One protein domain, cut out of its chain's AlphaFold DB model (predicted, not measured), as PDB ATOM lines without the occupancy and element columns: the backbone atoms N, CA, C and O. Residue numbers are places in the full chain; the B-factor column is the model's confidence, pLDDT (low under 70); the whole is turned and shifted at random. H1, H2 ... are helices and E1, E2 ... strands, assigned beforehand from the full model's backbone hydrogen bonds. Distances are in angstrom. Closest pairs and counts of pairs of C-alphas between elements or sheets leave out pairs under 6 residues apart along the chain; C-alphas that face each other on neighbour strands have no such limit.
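What this domain is: This is residues 1 to 18 and 77 to 111 of the 111 residues of an uncharacterized protein of bacterium (Candidatus Moisslbacteria) CG12_big_fil_rev_8_21_14_0_65_36_11 (UniProt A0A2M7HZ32). A small hairpin of two short strands, E1 and E2, lies toward one end of an elongated outline, and two helices, H1 and H2, make a separate, open part toward the other end. After the longer helix H1 the backbone folds back through residues 98 to 103, and H2 returns steeply toward H1, its residue Leu 110 coming near Asn 92. The printed part has 53 residues with two named strands and two named helices, in the order E1, E2, H1, H2; the sheet has the order E1 - E2 and is antiparallel. The class is mixed, helices and strands, with under half of the residues, 26 of 53, in named elements. The whole is only just loose, close to extended, with a radius of gyration of the C-alphas of 14.9 A and spans of 42 by 24 by 22 A.

How they stand to each other: The strands E1, residues 7 to 9, and E2, residues 12 to 14, are antiparallel neighbours, with 160 degrees between their directions. They form a hairpin with a tight link of 2 residues. The C-alphas of Lys 8 and Val 13 face each other at 4.8 A. N 7 and O 14 are within hydrogen-bond range at 2.9 A, and N 9 and O 12 at 3.0 A. Both strands are apart from H2, residues 104 to 110, and E1 is also apart from H1, residues 85 to 97. H1 and H2 are close but not clearly touching, and their closest C-alphas, those of Asn 92 and Leu 110, are 7.1 A apart. Their lines stand at a steep tilt of 52 degrees, and they run opposite ways. In H1 and H2 every O i to N i+4 pair is within hydrogen-bond range.

Where its parts are: E1 begins at C-alpha 7, at (239.751, 228.931, 155.830), and measures 6.8 A from first to last C-alpha; E2 measures 6.5 A. H1 has 13 residues and measures 18.3 A, from C-alpha 85 at (259.112, 224.139, 171.739) to C-alpha 97. H2 measures 10.0 A and ends at C-alpha 110, at (249.695, 221.893, 178.615).

The domain as a whole: The two C-alphas farthest apart, those of Met 1 and Pro 77, are 45.5 A apart. Residues 19 to 76 are not printed, and C-alphas 18 and 77 are 27.5 A apart across this cut, which lies in the link from E2 to H1. The link from H1 to H2 is short, with 6 residues. Residues 80 to 87, of which 85 to 87 belong to H1, stand free. The mean pLDDT of the printed part is 81.2, and residues 1 to 5 and 79 to 83 are under 70.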
ATOM      1  N   MET A   1     230.054 244.093 161.976       38.38
ATOM      2  CA  MET A   1     229.913 242.836 161.209       38.38
ATOM      3  C   MET A   1     231.285 242.167 161.187       38.38
ATOM      4  O   MET A   1     232.169 242.676 160.516       38.38
ATOM      5  N   ILE A   2     231.529 241.142 162.010       42.91
ATOM      6  CA  ILE A   2     232.832 240.455 162.023       42.91
ATOM      7  C   ILE A   2     232.827 239.494 160.837       42.91
ATOM      8  O   ILE A   2     232.072 238.524 160.830       42.91
ATOM      9  N   ILE A   3     233.617 239.797 159.809       47.72
ATOM     10  CA  ILE A   3     233.836 238.889 158.684       47.72
ATOM     11  C   ILE A   3     234.624 237.709 159.254       47.72
ATOM     12  O   ILE A   3     235.801 237.842 159.575       47.72
ATOM     13  N   ALA A   4     233.963 236.571 159.459       55.62
ATOM     14  CA  ALA A   4     234.651 235.344 159.831       55.62
ATOM     15  C   ALA A   4     235.549 234.942 158.653       55.62
ATOM     16  O   ALA A   4     235.046 234.498 157.621       55.62
ATOM     17  N   GLU A   5     236.861 235.151 158.777       62.78
ATOM     18  CA  GLU A   5     237.829 234.738 157.762       62.78
ATOM     19  C   GLU A   5     237.687 233.238 157.500       62.78
ATOM     20  O   GLU A   5     237.924 232.392 158.365       62.78
ATOM     21  N   VAL A   6     237.243 232.904 156.292       70.62
ATOM     22  CA  VAL A   6     236.942 231.527 155.923       70.62
ATOM     23  C   VAL A   6     238.231 230.829 155.500       70.62
ATOM     24  O   VAL A   6     238.941 231.286 154.605       70.62
ATOM     25  N   GLN A   7     238.540 229.692 156.120       76.44
ATOM     26  CA  GLN A   7     239.751 228.931 155.830       76.44
ATOM     27  C   GLN A   7     239.512 227.918 154.703       76.44
ATOM     28  O   GLN A   7     238.501 227.208 154.677       76.44
ATOM     29  N   LYS A   8     240.486 227.811 153.788       73.88
ATOM     30  CA  LYS A   8     240.497 226.844 152.680       73.88
ATOM     31  C   LYS A   8     241.578 225.785 152.886       73.88
ATOM     32  O   LYS A   8     242.755 226.113 153.017       73.88
ATOM     33  N   ALA A   9     241.213 224.505 152.837       76.88
ATOM     34  CA  ALA A   9     242.192 223.426 152.679       76.88
ATOM     35  C   ALA A   9     241.609 222.256 151.886       76.88
ATOM     36  O   ALA A   9     240.513 221.789 152.185       76.88
ATOM     37  N   LYS A  10     242.364 221.749 150.902       72.94
ATOM     38  CA  LYS A  10     241.961 220.610 150.050       72.94
ATOM     39  C   LYS A  10     240.544 220.762 149.463       72.94
ATOM     40  O   LYS A  10     239.755 219.828 149.510       72.94
ATOM     41  N   GLY A  11     240.205 221.959 148.980       77.25
ATOM     42  CA  GLY A  11     238.888 222.261 148.404       77.25
ATOM     43  C   GLY A  11     237.757 222.475 149.418       77.25
ATOM     44  O   GLY A  11     236.682 222.913 149.029       77.25
ATOM     45  N   ILE A  12     237.991 222.241 150.712       76.94
ATOM     46  CA  ILE A  12     236.997 222.460 151.766       76.94
ATOM     47  C   ILE A  12     237.094 223.903 152.259       76.94
ATOM     48  O   ILE A  12     238.181 224.372 152.607       76.94
ATOM     49  N   VAL A  13     235.940 224.567 152.311       80.38
ATOM     50  CA  VAL A  13     235.760 225.942 152.783       80.38
ATOM     51  C   VAL A  13     234.962 225.896 154.084       80.38
ATOM     52  O   VAL A  13     233.805 225.481 154.078       80.38
ATOM     53  N   LYS A  14     235.584 226.251 155.213       80.81
ATOM     54  CA  LYS A  14     234.923 226.298 156.529       80.81
ATOM     55  C   LYS A  14     235.461 227.467 157.355       80.81
ATOM     56  O   LYS A  14     236.613 227.845 157.154       80.81
ATOM     57  N   PRO A  15     234.690 227.985 158.331       80.31
ATOM     58  CA  PRO A  15     235.179 229.020 159.245       80.31
ATOM     59  C   PRO A  15     236.469 228.602 159.966       80.31
ATOM     60  O   PRO A  15     237.363 229.410 160.176       80.31
ATOM     61  N   ILE A  16     236.598 227.311 160.294       80.50
ATOM     62  CA  ILE A  16     237.803 226.730 160.893       80.50
ATOM     63  C   ILE A  16     238.106 225.403 160.202       80.50
ATOM     64  O   ILE A  16     237.245 224.521 160.121       80.50
ATOM     65  N   VAL A  17     239.345 225.229 159.734       80.62
ATOM     66  CA  VAL A  17     239.818 223.954 159.186       80.62
ATOM     67  C   VAL A  17     240.894 223.359 160.086       80.62
ATOM     68  O   VAL A  17     242.049 223.781 160.102       80.62
ATOM     69  N   ILE A  18     240.527 222.301 160.809       84.31
ATOM     70  CA  ILE A  18     241.455 221.576 161.678       84.31
ATOM     71  C   ILE A  18     242.293 220.620 160.825       84.31
ATOM     72  O   ILE A  18     241.798 219.611 160.312       84.31
ATOM     73  N   PRO A  77     257.585 214.037 180.869       81.62
ATOM     74  CA  PRO A  77     258.672 214.231 181.833       81.62
ATOM     75  C   PRO A  77     259.263 215.654 181.833       81.62
ATOM     76  O   PRO A  77     260.125 215.954 182.656       81.62
ATOM     77  N   CYS A  78     258.852 216.541 180.920       73.38
ATOM     78  CA  CYS A  78     259.475 217.857 180.748       73.38
ATOM     79  C   CYS A  78     258.817 218.918 181.644       73.38
ATOM     80  O   CYS A  78     258.010 219.710 181.167       73.38
ATOM     81  N   SER A  79     259.183 218.974 182.927       61.06
ATOM     82  CA  SER A  79     258.607 219.933 183.887       61.06
ATOM     83  C   SER A  79     259.202 221.347 183.839       61.06
ATOM     84  O   SER A  79     258.602 222.261 184.395       61.06
ATOM     85  N   GLN A  80     260.379 221.563 183.226       58.94
ATOM     86  CA  GLN A  80     261.110 222.835 183.410       58.94
ATOM     87  C   GLN A  80     261.741 223.456 182.153       58.94
ATOM     88  O   GLN A  80     261.931 224.670 182.119       58.94
ATOM     89  N   ARG A  81     262.053 222.688 181.098       64.56
ATOM     90  CA  ARG A  81     262.556 223.225 179.816       64.56
ATOM     91  C   ARG A  81     262.070 222.355 178.663       64.56
ATOM     92  O   ARG A  81     262.606 221.278 178.425       64.56
ATOM     93  N   LEU A  82     261.036 222.811 177.953       64.81
ATOM     94  CA  LEU A  82     260.497 222.104 176.790       64.81
ATOM     95  C   LEU A  82     261.563 222.013 175.690       64.81
ATOM     96  O   LEU A  82     261.786 222.968 174.937       64.81
ATOM     97  N   TYR A  83     262.188 220.846 175.538       68.06
ATOM     98  CA  TYR A  83     262.876 220.521 174.294       68.06
ATOM     99  C   TYR A  83     261.856 220.580 173.150       68.06
ATOM    100  O   TYR A  83     260.705 220.176 173.295       68.06
ATOM    101  N   LEU A  84     262.263 221.084 171.980       83.00
ATOM    102  CA  LEU A  84     261.408 221.116 170.785       83.00
ATOM    103  C   LEU A  84     260.140 221.993 170.932       83.00
ATOM    104  O   LEU A  84     259.089 221.617 170.410       83.00
ATOM    105  N   LYS A  85     260.229 223.176 171.569       88.75
ATOM    106  CA  LYS A  85     259.112 224.139 171.739       88.75
ATOM    107  C   LYS A  85     258.259 224.333 170.477       88.75
ATOM    108  O   LYS A  85     257.046 224.193 170.526       88.75
ATOM    109  N   ARG A  86     258.891 224.517 169.310       91.88
ATOM    110  CA  ARG A  86     258.177 224.643 168.024       91.88
ATOM    111  C   ARG A  86     257.223 223.472 167.750       91.88
ATOM    112  O   ARG A  86     256.157 223.667 167.179       91.88
ATOM    113  N   LYS A  87     257.617 222.243 168.096       91.75
ATOM    114  CA  LYS A  87     256.764 221.058 167.925       91.75
ATOM    115  C   LYS A  87     255.652 221.038 168.972       91.75
ATOM    116  O   LYS A  87     254.520 220.746 168.606       91.75
ATOM    117  N   PHE A  88     255.956 221.403 170.217       93.00
ATOM    118  CA  PHE A  88     254.958 221.555 171.274       93.00
ATOM    119  C   PHE A  88     253.858 222.544 170.869       93.00
ATOM    120  O   PHE A  88     252.683 222.202 170.941       93.00
ATOM    121  N   ASP A  89     254.224 223.712 170.335       92.75
ATOM    122  CA  ASP A  89     253.271 224.741 169.903       92.75
ATOM    123  C   ASP A  89     252.307 224.224 168.818       92.75
ATOM    124  O   ASP A  89     251.122 224.558 168.822       92.75
ATOM    125  N   ILE A  90     252.774 223.344 167.920       93.94
ATOM    126  CA  ILE A  90     251.919 222.685 166.916       93.94
ATOM    127  C   ILE A  90     250.874 221.785 167.590       93.94
ATOM    128  O   ILE A  90     249.704 221.817 167.202       93.94
ATOM    129  N   PHE A  91     251.269 220.998 168.594       94.62
ATOM    130  CA  PHE A  91     250.330 220.177 169.362       94.62
ATOM    131  C   PHE A  91     249.367 221.038 170.182       94.62
ATOM    132  O   PHE A  91     248.164 220.797 170.137       94.62
ATOM    133  N   ASN A  92     249.862 222.072 170.864       93.69
ATOM    134  CA  ASN A  92     249.040 222.995 171.642       93.69
ATOM    135  C   ASN A  92     247.963 223.655 170.766       93.69
ATOM    136  O   ASN A  92     246.779 223.619 171.088       93.69
ATOM    137  N   ASN A  93     248.344 224.166 169.592       93.81
ATOM    138  CA  ASN A  93     247.395 224.732 168.631       93.81
ATOM    139  C   ASN A  93     246.375 223.694 168.147       93.81
ATOM    140  O   ASN A  93     245.190 224.004 168.028       93.81
ATOM    141  N   TYR A  94     246.802 222.454 167.903       94.88
ATOM    142  CA  TYR A  94     245.884 221.370 167.561       94.88
ATOM    143  C   TYR A  94     244.863 221.098 168.679       94.88
ATOM    144  O   TYR A  94     243.673 220.980 168.391       94.88
ATOM    145  N   PHE A  95     245.300 221.037 169.938       95.31
ATOM    146  CA  PHE A  95     244.422 220.787 171.084       95.31
ATOM    147  C   PHE A  95     243.478 221.957 171.381       95.31
ATOM    148  O   PHE A  95     242.310 221.714 171.666       95.31
ATOM    149  N   LYS A  96     243.917 223.211 171.207       93.31
ATOM    150  CA  LYS A  96     243.042 224.399 171.287       93.31
ATOM    151  C   LYS A  96     241.890 224.340 170.283       93.31
ATOM    152  O   LYS A  96     240.762 224.687 170.609       93.31
ATOM    153  N   LEU A  97     242.167 223.864 169.069       92.00
ATOM    154  CA  LEU A  97     241.157 223.678 168.026       92.00
ATOM    155  C   LEU A  97     240.343 222.384 168.197       92.00
ATOM    156  O   LEU A  97     239.339 222.201 167.516       92.00
ATOM    157  N   SER A  98     240.779 221.453 169.050       90.94
ATOM    158  CA  SER A  98     240.106 220.175 169.319       90.94
ATOM    159  C   SER A  98     240.038 219.862 170.826       90.94
ATOM    160  O   SER A  98     240.625 218.861 171.255       90.94
ATOM    161  N   PRO A  99     239.317 220.661 171.641       90.69
ATOM    162  CA  PRO A  99     239.294 220.505 173.101       90.69
ATOM    163  C   PRO A  99     238.815 219.125 173.569       90.69
ATOM    164  O   PRO A  99     239.321 218.584 174.546       90.69
ATOM    165  N   GLN A 100     237.919 218.487 172.812       91.75
ATOM    166  CA  GLN A 100     237.417 217.130 173.060       91.75
ATOM    167  C   GLN A 100     238.490 216.027 172.969       91.75
ATOM    168  O   GLN A 100     238.184 214.848 173.136       91.75
ATOM    169  N   LYS A 101     239.730 216.373 172.600       88.81
ATOM    170  CA  LYS A 101     240.884 215.461 172.547       88.81
ATOM    171  C   LYS A 101     241.852 215.646 173.712       88.81
ATOM    172  O   LYS A 101     242.876 214.969 173.723       88.81
ATOM    173  N   ILE A 102     241.550 216.538 174.651       93.56
ATOM    174  CA  ILE A 102     242.351 216.774 175.847       93.56
ATOM    175  C   ILE A 102     241.842 215.848 176.951       93.56
ATOM    176  O   ILE A 102     240.709 215.979 177.403       93.56
ATOM    177  N   ASP A 103     242.684 214.910 177.374       94.75
ATOM    178  CA  ASP A 103     242.480 214.138 178.599       94.75
ATOM    179  C   ASP A 103     243.294 214.732 179.759       94.75
ATOM    180  O   ASP A 103     244.032 215.706 179.586       94.75
ATOM    181  N   THR A 104     243.166 214.150 180.952       93.06
ATOM    182  CA  THR A 104     243.847 214.620 182.168       93.06
ATOM    183  C   THR A 104     245.366 214.701 182.001       93.06
ATOM    184  O   THR A 104     245.997 215.630 182.501       93.06
ATOM    185  N   GLU A 105     245.968 213.763 181.269       93.38
ATOM    186  CA  GLU A 105     247.413 213.740 181.044       93.38
ATOM    187  C   GLU A 105     247.842 214.872 180.107       93.38
ATOM    188  O   GLU A 105     248.784 215.599 180.414       93.38
ATOM    189  N   ILE A 106     247.118 215.078 179.003       94.00
ATOM    190  CA  ILE A 106     247.370 216.197 178.083       94.00
ATOM    191  C   ILE A 106     247.160 217.528 178.802       94.00
ATOM    192  O   ILE A 106     247.980 218.428 178.651       94.00
ATOM    193  N   SER A 107     246.103 217.653 179.608       93.00
ATOM    194  CA  SER A 107     245.836 218.864 180.385       93.00
ATOM    195  C   SER A 107     247.007 219.216 181.296       93.00
ATOM    196  O   SER A 107     247.407 220.373 181.337       93.00
ATOM    197  N   ASN A 108     247.604 218.231 181.969       91.44
ATOM    198  CA  ASN A 108     248.753 218.466 182.840       91.44
ATOM    199  C   ASN A 108     250.024 218.851 182.074       91.44
ATOM    200  O   ASN A 108     250.806 219.636 182.589       91.44
ATOM    201  N   ILE A 109     250.214 218.336 180.859       91.31
ATOM    202  CA  ILE A 109     251.353 218.695 179.998       91.31
ATOM    203  C   ILE A 109     251.210 220.114 179.419       91.31
ATOM    204  O   ILE A 109     252.207 220.757 179.108       91.31
ATOM    205  N   LEU A 110     249.976 220.579 179.204       89.50
ATOM    206  CA  LEU A 110     249.695 221.893 178.615       89.50
ATOM    207  C   LEU A 110     249.682 223.047 179.634       89.50
ATOM    208  O   LEU A 110     249.593 224.196 179.197       89.50
ATOM    209  N   LYS A 111     249.714 222.747 180.938       83.19
ATOM    210  CA  LYS A 111     249.832 223.732 182.027       83.19
ATOM    211  C   LYS A 111     251.251 224.281 182.098       83.19
ATOM    212  O   LYS A 111     251.364 225.509 182.286       83.19
TER     213      LYS A 111